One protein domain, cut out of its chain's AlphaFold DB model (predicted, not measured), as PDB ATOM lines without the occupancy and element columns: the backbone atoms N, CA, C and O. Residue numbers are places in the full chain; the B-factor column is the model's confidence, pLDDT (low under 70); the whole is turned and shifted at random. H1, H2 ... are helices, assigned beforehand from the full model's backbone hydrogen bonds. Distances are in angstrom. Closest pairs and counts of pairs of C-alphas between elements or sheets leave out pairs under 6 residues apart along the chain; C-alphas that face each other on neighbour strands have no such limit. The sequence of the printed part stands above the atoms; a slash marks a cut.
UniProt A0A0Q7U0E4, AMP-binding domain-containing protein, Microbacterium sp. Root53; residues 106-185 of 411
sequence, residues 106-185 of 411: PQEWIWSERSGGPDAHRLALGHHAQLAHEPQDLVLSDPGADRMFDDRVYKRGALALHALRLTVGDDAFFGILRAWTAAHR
ATOM      1  N   PRO A 106      20.944 -12.011  26.964       54.09
ATOM      2  CA  PRO A 106      20.739 -13.376  27.447       54.09
ATOM      3  C   PRO A 106      21.574 -13.705  28.704       54.09
ATOM      4  O   PRO A 106      21.451 -14.807  29.245       54.09
ATOM      5  N   GLN A 107      22.442 -12.794  29.172       58.91
ATOM      6  CA  GLN A 107      23.417 -13.025  30.249       58.91
ATOM      7  C   GLN A 107      22.893 -12.840  31.662       58.91
ATOM      8  O   GLN A 107      23.642 -13.011  32.626       58.91
ATOM      9  N   GLU A 108      21.607 -12.565  31.814       73.75
ATOM     10  CA  GLU A 108      20.947 -12.516  33.112       73.75
ATOM     11  C   GLU A 108      20.741 -13.946  33.653       73.75
ATOM     12  O   GLU A 108      19.629 -14.425  33.858       73.75
ATOM     13  N   TRP A 109      21.843 -14.678  33.848       82.44
ATOM     14  CA  TRP A 109      21.880 -16.124  34.078       82.44
ATOM     15  C   TRP A 109      21.199 -16.523  35.385       82.44
ATOM     16  O   TRP A 109      20.351 -17.413  35.414       82.44
ATOM     17  N   ILE A 110      21.542 -15.831  36.478       83.44
ATOM     18  CA  ILE A 110      20.956 -16.080  37.805       83.44
ATOM     19  C   ILE A 110      19.477 -15.690  37.811       83.44
ATOM     20  O   ILE A 110      18.662 -16.314  38.490       83.44
ATOM     21  N   TRP A 111      19.116 -14.655  37.056       79.56
ATOM     22  CA  TRP A 111      17.731 -14.243  36.903       79.56
ATOM     23  C   TRP A 111      16.914 -15.264  36.109       79.56
ATOM     24  O   TRP A 111      15.820 -15.624  36.546       79.56
ATOM     25  N   SER A 112      17.450 -15.749  34.985       81.38
ATOM     26  CA  SER A 112      16.876 -16.827  34.176       81.38
ATOM     27  C   SER A 112      16.585 -18.045  35.051       81.38
ATOM     28  O   SER A 112      15.430 -18.451  35.155       81.38
ATOM     29  N   GLU A 113      17.592 -18.534  35.781       84.62
ATOM     30  CA  GLU A 113      17.474 -19.659  36.721       84.62
ATOM     31  C   GLU A 113      16.345 -19.438  37.744       84.62
ATOM     32  O   GLU A 113      15.488 -20.299  37.943       84.62
ATOM     33  N   ARG A 114      16.281 -18.252  38.363       82.88
ATOM     34  CA  ARG A 114      15.262 -17.920  39.379       82.88
ATOM     35  C   ARG A 114      13.862 -17.698  38.820       82.88
ATOM     36  O   ARG A 114      12.896 -17.772  39.577       82.88
ATOM     37  N   SER A 115      13.758 -17.416  37.530       76.25
ATOM     38  CA  SER A 115      12.489 -17.184  36.838       76.25
ATOM     39  C   SER A 115      11.963 -18.449  36.149       76.25
ATOM     40  O   SER A 115      10.975 -18.372  35.427       76.25
ATOM     41  N   GLY A 116      12.604 -19.606  36.364       80.25
ATOM     42  CA  GLY A 116      12.228 -20.879  35.740       80.25
ATOM     43  C   GLY A 116      12.731 -21.054  34.303       80.25
ATOM     44  O   GLY A 116      12.279 -21.960  33.607       80.25
ATOM     45  N   GLY A 117      13.641 -20.190  33.848       82.31
ATOM     46  CA  GLY A 117      14.375 -20.350  32.595       82.31
ATOM     47  C   GLY A 117      15.562 -21.317  32.727       82.31
ATOM     48  O   GLY A 117      15.706 -21.993  33.748       82.31
ATOM     49  N   PRO A 118      16.433 -21.392  31.702       84.75
ATOM     50  CA  PRO A 118      17.671 -22.165  31.767       84.75
ATOM     51  C   PRO A 118      18.513 -21.815  32.998       84.75
ATOM     52  O   PRO A 118      18.622 -20.641  33.367       84.75
ATOM     53  N   ASP A 119      19.126 -22.833  33.602       88.62
ATOM     54  CA  ASP A 119      20.021 -22.662  34.742       88.62
ATOM     55  C   ASP A 119      21.295 -21.900  34.346       88.62
ATOM     56  O   ASP A 119      21.749 -21.940  33.194       88.62
ATOM     57  N   ALA A 120      21.895 -21.200  35.314       89.19
ATOM     58  CA  ALA A 120      23.047 -20.351  35.041       89.19
ATOM     59  C   ALA A 120      24.259 -21.147  34.533       89.19
ATOM     60  O   ALA A 120      25.056 -20.633  33.748       89.19
ATOM     61  N   HIS A 121      24.398 -22.409  34.952       91.69
ATOM     62  CA  HIS A 121      25.519 -23.251  34.551       91.69
ATOM     63  C   HIS A 121      25.425 -23.699  33.096       91.69
ATOM     64  O   HIS A 121      26.419 -23.622  32.373       91.69
ATOM     65  N   ARG A 122      24.234 -24.071  32.630       91.44
ATOM     66  CA  ARG A 122      23.961 -24.363  31.222       91.44
ATOM     67  C   ARG A 122      24.235 -23.154  30.333       91.44
ATOM     68  O   ARG A 122      24.859 -23.312  29.283       91.44
ATOM     69  N   LEU A 123      23.802 -21.960  30.742       89.88
ATOM     70  CA  LEU A 123      24.064 -20.722  29.996       89.88
ATOM     71  C   LEU A 123      25.568 -20.412  29.927       89.88
ATOM     72  O   LEU A 123      26.087 -20.110  28.851       89.88
ATOM     73  N   ALA A 124      26.284 -20.571  31.044       90.81
ATOM     74  CA  ALA A 124      27.735 -20.407  31.094       90.81
ATOM     75  C   ALA A 124      28.468 -21.402  30.178       90.81
ATOM     76  O   ALA A 124      29.345 -21.002  29.415       90.81
ATOM     77  N   LEU A 125      28.089 -22.685  30.194       91.44
ATOM     78  CA  LEU A 125      28.666 -23.704  29.309       91.44
ATOM     79  C   LEU A 125      28.454 -23.369  27.829       91.44
ATOM     80  O   LEU A 125      29.391 -23.483  27.041       91.44
ATOM     81  N   GLY A 126      27.247 -22.926  27.462       90.81
ATOM     82  CA  GLY A 126      26.928 -22.519  26.093       90.81
ATOM     83  C   GLY A 126      27.810 -21.366  25.613       90.81
ATOM     84  O   GLY A 126      28.436 -21.468  24.559       90.81
ATOM     85  N   HIS A 127      27.933 -20.307  26.419       90.19
ATOM     86  CA  HIS A 127      28.806 -19.181  26.090       90.19
ATOM     87  C   HIS A 127      30.283 -19.574  26.056       90.19
ATOM     88  O   HIS A 127      30.987 -19.189  25.129       90.19
ATOM     89  N   HIS A 128      30.763 -20.372  27.012       91.44
ATOM     90  CA  HIS A 128      32.144 -20.852  27.002       91.44
ATOM     91  C   HIS A 128      32.453 -21.646  25.725       91.44
ATOM     92  O   HIS A 128      33.473 -21.406  25.080       91.44
ATOM     93  N   ALA A 129      31.556 -22.555  25.331       91.88
ATOM     94  CA  ALA A 129      31.700 -23.331  24.106       91.88
ATOM     95  C   ALA A 129      31.703 -22.433  22.864       91.88
ATOM     96  O   ALA A 129      32.574 -22.594  22.017       91.88
ATOM     97  N   GLN A 130      30.787 -21.467  22.760       90.38
ATOM     98  CA  GLN A 130      30.750 -20.534  21.632       90.38
ATOM     99  C   GLN A 130      32.060 -19.742  21.514       90.38
ATOM    100  O   GLN A 130      32.704 -19.769  20.469       90.38
ATOM    101  N   LEU A 131      32.498 -19.107  22.603       90.69
ATOM    102  CA  LEU A 131      33.695 -18.261  22.620       90.69
ATOM    103  C   LEU A 131      34.982 -19.033  22.325       90.69
ATOM    104  O   LEU A 131      35.930 -18.460  21.791       90.69
ATOM    105  N   ALA A 132      35.028 -20.325  22.664       90.44
ATOM    106  CA  ALA A 132      36.160 -21.191  22.346       90.44
ATOM    107  C   ALA A 132      36.343 -21.406  20.832       90.44
ATOM    108  O   ALA A 132      37.452 -21.704  20.397       90.44
ATOM    109  N   HIS A 133      35.281 -21.239  20.035       92.69
ATOM    110  CA  HIS A 133      35.323 -21.367  18.573       92.69
ATOM    111  C   HIS A 133      35.551 -20.032  17.856       92.69
ATOM    112  O   HIS A 133      35.729 -20.011  16.638       92.69
ATOM    113  N   GLU A 134      35.539 -18.914  18.578       92.06
ATOM    114  CA  GLU A 134      35.762 -17.602  17.985       92.06
ATOM    115  C   GLU A 134      37.263 -17.286  17.853       92.06
ATOM    116  O   GLU A 134      38.083 -17.792  18.633       92.06
ATOM    117  N   PRO A 135      37.658 -16.427  16.893       92.06
ATOM    118  CA  PRO A 135      39.043 -15.994  16.758       92.06
ATOM    119  C   PRO A 135      39.569 -15.369  18.055       92.06
ATOM    120  O   PRO A 135      38.940 -14.485  18.641       92.06
ATOM    121  N   GLN A 136      40.751 -15.807  18.489       89.94
ATOM    122  CA  GLN A 136      41.438 -15.295  19.681       89.94
ATOM    123  C   GLN A 136      42.397 -14.144  19.321       89.94
ATOM    124  O   GLN A 136      43.505 -14.053  19.839       89.94
ATOM    125  N   ASP A 137      41.977 -13.278  18.398       90.56
ATOM    126  CA  ASP A 137      42.753 -12.164  17.833       90.56
ATOM    127  C   ASP A 137      42.500 -10.827  18.556       90.56
ATOM    128  O   ASP A 137      42.760  -9.748  18.020       90.56
ATOM    129  N   LEU A 138      41.966 -10.888  19.779       87.31
ATOM    130  CA  LEU A 138      41.586  -9.726  20.571       87.31
ATOM    131  C   LEU A 138      42.495  -9.553  21.790       87.31
ATOM    132  O   LEU A 138      42.642 -10.461  22.610       87.31
ATOM    133  N   VAL A 139      43.050  -8.352  21.950       87.69
ATOM    134  CA  VAL A 139      43.796  -7.972  23.153       87.69
ATOM    135  C   VAL A 139      42.797  -7.639  24.260       87.69
ATOM    136  O   VAL A 139      42.184  -6.582  24.265       87.69
ATOM    137  N   LEU A 140      42.618  -8.546  25.220       82.75
ATOM    138  CA  LEU A 140      41.587  -8.400  26.261       82.75
ATOM    139  C   LEU A 140      41.787  -7.183  27.170       82.75
ATOM    140  O   LEU A 140      40.815  -6.634  27.677       82.75
ATOM    141  N   SER A 141      43.039  -6.790  27.417       82.75
ATOM    142  CA  SER A 141      43.361  -5.631  28.256       82.75
ATOM    143  C   SER A 141      43.092  -4.296  27.566       82.75
ATOM    144  O   SER A 141      43.000  -3.280  28.246       82.75
ATOM    145  N   ASP A 142      43.000  -4.305  26.238       85.62
ATOM    146  CA  ASP A 142      42.732  -3.128  25.421       85.62
ATOM    147  C   ASP A 142      42.012  -3.549  24.128       85.62
ATOM    148  O   ASP A 142      42.629  -3.668  23.066       85.62
ATOM    149  N   PRO A 143      40.704  -3.847  24.205       85.31
ATOM    150  CA  PRO A 143      39.945  -4.270  23.034       85.31
ATOM    151  C   PRO A 143      39.663  -3.113  22.060       85.31
ATOM    152  O   PRO A 143      39.181  -3.351  20.952       85.31
ATOM    153  N   GLY A 144      39.948  -1.865  22.452       88.94
ATOM    154  CA  GLY A 144      39.502  -0.664  21.752       88.94
ATOM    155  C   GLY A 144      38.003  -0.383  21.934       88.94
ATOM    156  O   GLY A 144      37.221  -1.250  22.330       88.94
ATOM    157  N   ALA A 145      37.587   0.851  21.632       87.56
ATOM    158  CA  ALA A 145      36.207   1.307  21.836       87.56
ATOM    159  C   ALA A 145      35.180   0.495  21.024       87.56
ATOM    160  O   ALA A 145      34.117   0.158  21.536       87.56
ATOM    161  N   ASP A 146      35.520   0.110  19.793       87.50
ATOM    162  CA  ASP A 146      34.599  -0.613  18.906       87.50
ATOM    163  C   ASP A 146      34.339  -2.060  19.345       87.50
ATOM    164  O   ASP A 146      33.328  -2.648  18.965       87.50
ATOM    165  N   ARG A 147      35.245  -2.653  20.137       87.12
ATOM    166  CA  ARG A 147      35.143  -4.047  20.603       87.12
ATOM    167  C   ARG A 147      34.993  -4.155  22.119       87.12
ATOM    168  O   ARG A 147      35.070  -5.253  22.663       87.12
ATOM    169  N   MET A 148      34.754  -3.044  22.820       81.81
ATOM    170  CA  MET A 148      34.611  -3.052  24.282       81.81
ATOM    171  C   MET A 148      33.402  -3.874  24.764       81.81
ATOM    172  O   MET A 148      33.420  -4.392  25.877       81.81
ATOM    173  N   PHE A 149      32.382  -4.019  23.912       83.38
ATOM    174  CA  PHE A 149      31.191  -4.843  24.142       83.38
ATOM    175  C   PHE A 149      31.193  -6.134  23.306       83.38
ATOM    176  O   PHE A 149      30.157  -6.774  23.164       83.38
ATOM    177  N   ASP A 150      32.335  -6.514  22.723       87.50
ATOM    178  CA  ASP A 150      32.483  -7.803  22.042       87.50
ATOM    179  C   ASP A 150      32.349  -8.930  23.078       87.50
ATOM    180  O   ASP A 150      32.962  -8.878  24.153       87.50
ATOM    181  N   ASP A 151      31.558  -9.955  22.761       86.75
ATOM    182  CA  ASP A 151      31.287 -11.083  23.654       86.75
ATOM    183  C   ASP A 151      32.577 -11.776  24.120       86.75
ATOM    184  O   ASP A 151      32.663 -12.223  25.269       86.75
ATOM    185  N   ARG A 152      33.634 -11.774  23.295       87.88
ATOM    186  CA  ARG A 152      34.957 -12.314  23.651       87.88
ATOM    187  C   ARG A 152      35.616 -11.584  24.807       87.88
ATOM    188  O   ARG A 152      36.490 -12.172  25.439       87.88
ATOM    189  N   VAL A 153      35.213 -10.352  25.103       86.06
ATOM    190  CA  VAL A 153      35.616  -9.603  26.301       86.06
ATOM    191  C   VAL A 153      34.523  -9.696  27.352       86.06
ATOM    192  O   VAL A 153      34.769 -10.154  28.469       86.06
ATOM    193  N   TYR A 154      33.309  -9.288  26.981       81.75
ATOM    194  CA  TYR A 154      32.222  -9.005  27.908       81.75
ATOM    195  C   TYR A 154      31.774 -10.263  28.670       81.75
ATOM    196  O   TYR A 154      31.689 -10.259  29.901       81.75
ATOM    197  N   LYS A 155      31.631 -11.399  27.974       85.19
ATOM    198  CA  LYS A 155      31.172 -12.668  28.570       85.19
ATOM    199  C   LYS A 155      32.202 -13.308  29.492       85.19
ATOM    200  O   LYS A 155      31.832 -14.075  30.383       85.19
ATOM    201  N   ARG A 156      33.499 -13.026  29.310       84.75
ATOM    202  CA  ARG A 156      34.558 -13.636  30.139       84.75
ATOM    203  C   ARG A 156      34.428 -13.235  31.604       84.75
ATOM    204  O   ARG A 156      34.682 -14.063  32.474       84.75
ATOM    205  N   GLY A 157      33.988 -12.005  31.878       82.12
ATOM    206  CA  GLY A 157      33.702 -11.548  33.239       82.12
ATOM    207  C   GLY A 157      32.585 -12.361  33.895       82.12
ATOM    208  O   GLY A 157      32.763 -12.875  35.001       82.12
ATOM    209  N   ALA A 158      31.468 -12.554  33.187       84.19
ATOM    210  CA  ALA A 158      30.349 -13.366  33.662       84.19
ATOM    211  C   ALA A 158      30.760 -14.831  33.891       84.19
ATOM    212  O   ALA A 158      30.473 -15.398  34.947       84.19
ATOM    213  N   LEU A 159      31.512 -15.426  32.956       88.56
ATOM    214  CA  LEU A 159      32.049 -16.785  33.086       88.56
ATOM    215  C   LEU A 159      32.970 -16.928  34.302       88.56
ATOM    216  O   LEU A 159      32.852 -17.902  35.046       88.56
ATOM    217  N   ALA A 160      33.853 -15.953  34.538       87.06
ATOM    218  CA  ALA A 160      34.746 -15.948  35.693       87.06
ATOM    219  C   ALA A 160      33.971 -15.852  37.018       87.06
ATOM    220  O   ALA A 160      34.267 -16.590  37.958       87.06
ATOM    221  N   LEU A 161      32.950 -14.990  37.092       87.38
ATOM    222  CA  LEU A 161      32.092 -14.876  38.274       87.38
ATOM    223  C   LEU A 161      31.269 -16.147  38.513       87.38
ATOM    224  O   LEU A 161      31.136 -16.572  39.660       87.38
ATOM    225  N   HIS A 162      30.765 -16.789  37.457       90.44
ATOM    226  CA  HIS A 162      30.049 -18.059  37.584       90.44
ATOM    227  C   HIS A 162      30.974 -19.201  38.018       90.44
ATOM    228  O   HIS A 162      30.627 -19.963  38.916       90.44
ATOM    229  N   ALA A 163      32.189 -19.284  37.468       90.06
ATOM    230  CA  ALA A 163      33.198 -20.240  37.927       90.06
ATOM    231  C   ALA A 163      33.561 -20.016  39.406       90.06
ATOM    232  O   ALA A 163      33.658 -20.976  40.176       90.06
ATOM    233  N   LEU A 164      33.688 -18.754  39.837       88.25
ATOM    234  CA  LEU A 164      33.881 -18.412  41.244       88.25
ATOM    235  C   LEU A 164      32.691 -18.872  42.096       88.25
ATOM    236  O   LEU A 164      32.919 -19.523  43.113       88.25
ATOM    237  N   ARG A 165      31.445 -18.597  41.673       90.69
ATOM    238  CA  ARG A 165      30.211 -19.050  42.348       90.69
ATOM    239  C   ARG A 165      30.216 -20.563  42.561       90.69
ATOM    240  O   ARG A 165      29.976 -21.006  43.679       90.69
ATOM    241  N   LEU A 166      30.548 -21.343  41.530       91.19
ATOM    242  CA  LEU A 166      30.644 -22.804  41.631       91.19
ATOM    243  C   LEU A 166      31.757 -23.257  42.587       91.19
ATOM    244  O   LEU A 166      31.590 -24.241  43.299       91.19
ATOM    245  N   THR A 167      32.877 -22.531  42.624       90.12
ATOM    246  CA  THR A 167      34.042 -22.881  43.450       90.12
ATOM    247  C   THR A 167      33.797 -22.634  44.938       90.12
ATOM    248  O   THR A 167      34.164 -23.461  45.769       90.12
ATOM    249  N   VAL A 168      33.202 -21.491  45.294       87.56
ATOM    250  CA  VAL A 168      33.000 -21.100  46.703       87.56
ATOM    251  C   VAL A 168      31.606 -21.450  47.235       87.56
ATOM    252  O   VAL A 168      31.386 -21.399  48.443       87.56
ATOM    253  N   GLY A 169      30.674 -21.813  46.351       89.00
ATOM    254  CA  GLY A 169      29.266 -22.047  46.663       89.00
ATOM    255  C   GLY A 169      28.449 -20.755  46.789       89.00
ATOM    256  O   GLY A 169      28.976 -19.673  47.055       89.00
ATOM    257  N   ASP A 170      27.129 -20.874  46.627       88.25
ATOM    258  CA  ASP A 170      26.197 -19.737  46.570       88.25
ATOM    259  C   ASP A 170      26.248 -18.837  47.808       88.25
ATOM    260  O   ASP A 170      26.347 -17.614  47.684       88.25
ATOM    261  N   ASP A 171      26.206 -19.423  49.006       88.31
ATOM    262  CA  ASP A 171      26.151 -18.654  50.252       88.31
ATOM    263  C   ASP A 171      27.390 -17.774  50.433       88.31
ATOM    264  O   ASP A 171      27.274 -16.582  50.748       88.31
ATOM    265  N   ALA A 172      28.575 -18.340  50.183       87.88
ATOM    266  CA  ALA A 172      29.830 -17.606  50.250       87.88
ATOM    267  C   ALA A 172      29.923 -16.574  49.122       87.88
ATOM    268  O   ALA A 172      30.259 -15.423  49.387       87.88
ATOM    269  N   PHE A 173      29.562 -16.946  47.891       89.56
ATOM    270  CA  PHE A 173      29.596 -16.053  46.733       89.56
ATOM    271  C   PHE A 173      28.729 -14.807  46.948       89.56
ATOM    272  O   PHE A 173      29.216 -13.677  46.867       89.56
ATOM    273  N   PHE A 174      27.454 -14.988  47.300       88.75
ATOM    274  CA  PHE A 174      26.564 -13.861  47.570       88.75
ATOM    275  C   PHE A 174      26.935 -13.125  48.865       88.75
ATOM    276  O   PHE A 174      26.670 -11.926  48.984       88.75
ATOM    277  N   GLY A 175      27.548 -13.808  49.837       87.62
ATOM    278  CA  GLY A 175      28.139 -13.187  51.023       87.62
ATOM    279  C   GLY A 175      29.246 -12.197  50.658       87.62
ATOM    280  O   GLY A 175      29.178 -11.034  51.059       87.62
ATOM    281  N   ILE A 176      30.200 -12.634  49.831       86.00
ATOM    282  CA  ILE A 176      31.291 -11.813  49.296       86.00
ATOM    283  C   ILE A 176      30.722 -10.644  48.493       86.00
ATOM    284  O   ILE A 176      31.094  -9.504  48.751       86.00
ATOM    285  N   LEU A 177      29.778 -10.893  47.580       86.44
ATOM    286  CA  LEU A 177      29.191  -9.846  46.741       86.44
ATOM    287  C   LEU A 177      28.499  -8.753  47.575       86.44
ATOM    288  O   LEU A 177      28.686  -7.561  47.327       86.44
ATOM    289  N   ARG A 178      27.730  -9.138  48.602       88.50
ATOM    290  CA  ARG A 178      27.085  -8.184  49.521       88.50
ATOM    291  C   ARG A 178      28.098  -7.411  50.362       88.50
ATOM    292  O   ARG A 178      27.947  -6.205  50.518       88.50
ATOM    293  N   ALA A 179      29.118  -8.082  50.894       86.75
ATOM    294  CA  ALA A 179      30.166  -7.422  51.670       86.75
ATOM    295  C   ALA A 179      30.951  -6.426  50.805       86.75
ATOM    296  O   ALA A 179      31.173  -5.288  51.208       86.75
ATOM    297  N   TRP A 180      31.298  -6.836  49.585       85.62
ATOM    298  CA  TRP A 180      32.001  -6.025  48.602       85.62
ATOM    299  C   TRP A 180      31.222  -4.761  48.229       85.62
ATOM    300  O   TRP A 180      31.752  -3.655  48.337       85.62
ATOM    301  N   THR A 181      29.955  -4.924  47.838       86.31
ATOM    302  CA  THR A 181      29.065  -3.811  47.466       86.31
ATOM    303  C   THR A 181      28.760  -2.887  48.640       86.31
ATOM    304  O   THR A 181      28.602  -1.689  48.440       86.31
ATOM    305  N   ALA A 182      28.709  -3.404  49.871       87.19
ATOM    306  CA  ALA A 182      28.573  -2.575  51.064       87.19
ATOM    307  C   ALA A 182      29.842  -1.757  51.353       87.19
ATOM    308  O   ALA A 182      29.734  -0.571  51.648       87.19
ATOM    309  N   ALA A 183      31.024  -2.369  51.244       84.75
ATOM    310  CA  ALA A 183      32.303  -1.714  51.521       84.75
ATOM    311  C   ALA A 183      32.668  -0.626  50.497       84.75
ATOM    312  O   ALA A 183      33.353   0.329  50.846       84.75
ATOM    313  N   HIS A 184      32.199  -0.763  49.255       85.25
ATOM    314  CA  HIS A 184      32.460   0.184  48.162       85.25
ATOM    315  C   HIS A 184      31.209   0.969  47.758       85.25
ATOM    316  O   HIS A 184      31.139   1.503  46.651       85.25
ATOM    317  N   ARG A 185      30.199   1.016  48.635       84.62
ATOM    318  CA  ARG A 185      28.997   1.812  48.396       84.62
ATOM    319  C   ARG A 185      29.397   3.281  48.227       84.62
ATOM    320  O   ARG A 185      30.239   3.775  48.969       84.62
TER     321      ARG A 185
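Overview. This is residues 106 to 185 of the 411 residues of the protein "AMP-binding domain-containing protein" of Microbacterium sp. Root53 (UniProt A0A0Q7U0E4). Two helices, H2 and H3, pack as a hairpin joined by a long loop; short H1 packs at H2's first end, and H4 makes a corner at H3's last end, residues 177 to 185 sticking out. The printed part has 80 residues with four named helices, H1 to H4, and no named strand: all helix. It is only just loose, close to compact, with a radius of gyration of the C-alphas of 14.4 A and spans of 37, 31 and 21 A.

Arrangement. H1, residues 109 to 114, and H2, residues 120 to 132, form a helical hairpin at a shallow tilt of 22 degrees; H2 touches H1 with residues 120 to 124 alone, closest C-alphas Trp 109 and Ala 120, 4.5 A. H2 and H3, residues 151 to 168, form another, at a steep tilt of 43 degrees, closest C-alphas Ala 124 and Leu 159, 6.0 A. H3 and H4, residues 170 to 183, are close but not clearly touching, closest C-alphas Arg 165 and Phe 173, 5.3 A. Every O i to N i+4 pair is within hydrogen-bond range in H1, H2 and H4; in H3, 11 of 14.

Along the chain. H1 begins at C-alpha 109 (21.880, -16.124, 34.078). H2 is 18.3 A long, H3 25.2 A, and H4 19.7 A, ending at C-alpha 183 (32.303, -1.714, 51.521).

Size, cuts and confidence. The printed part has no cut. The link of residues 133 to 150 is long. Residues 106 to 107 are under pLDDT 70.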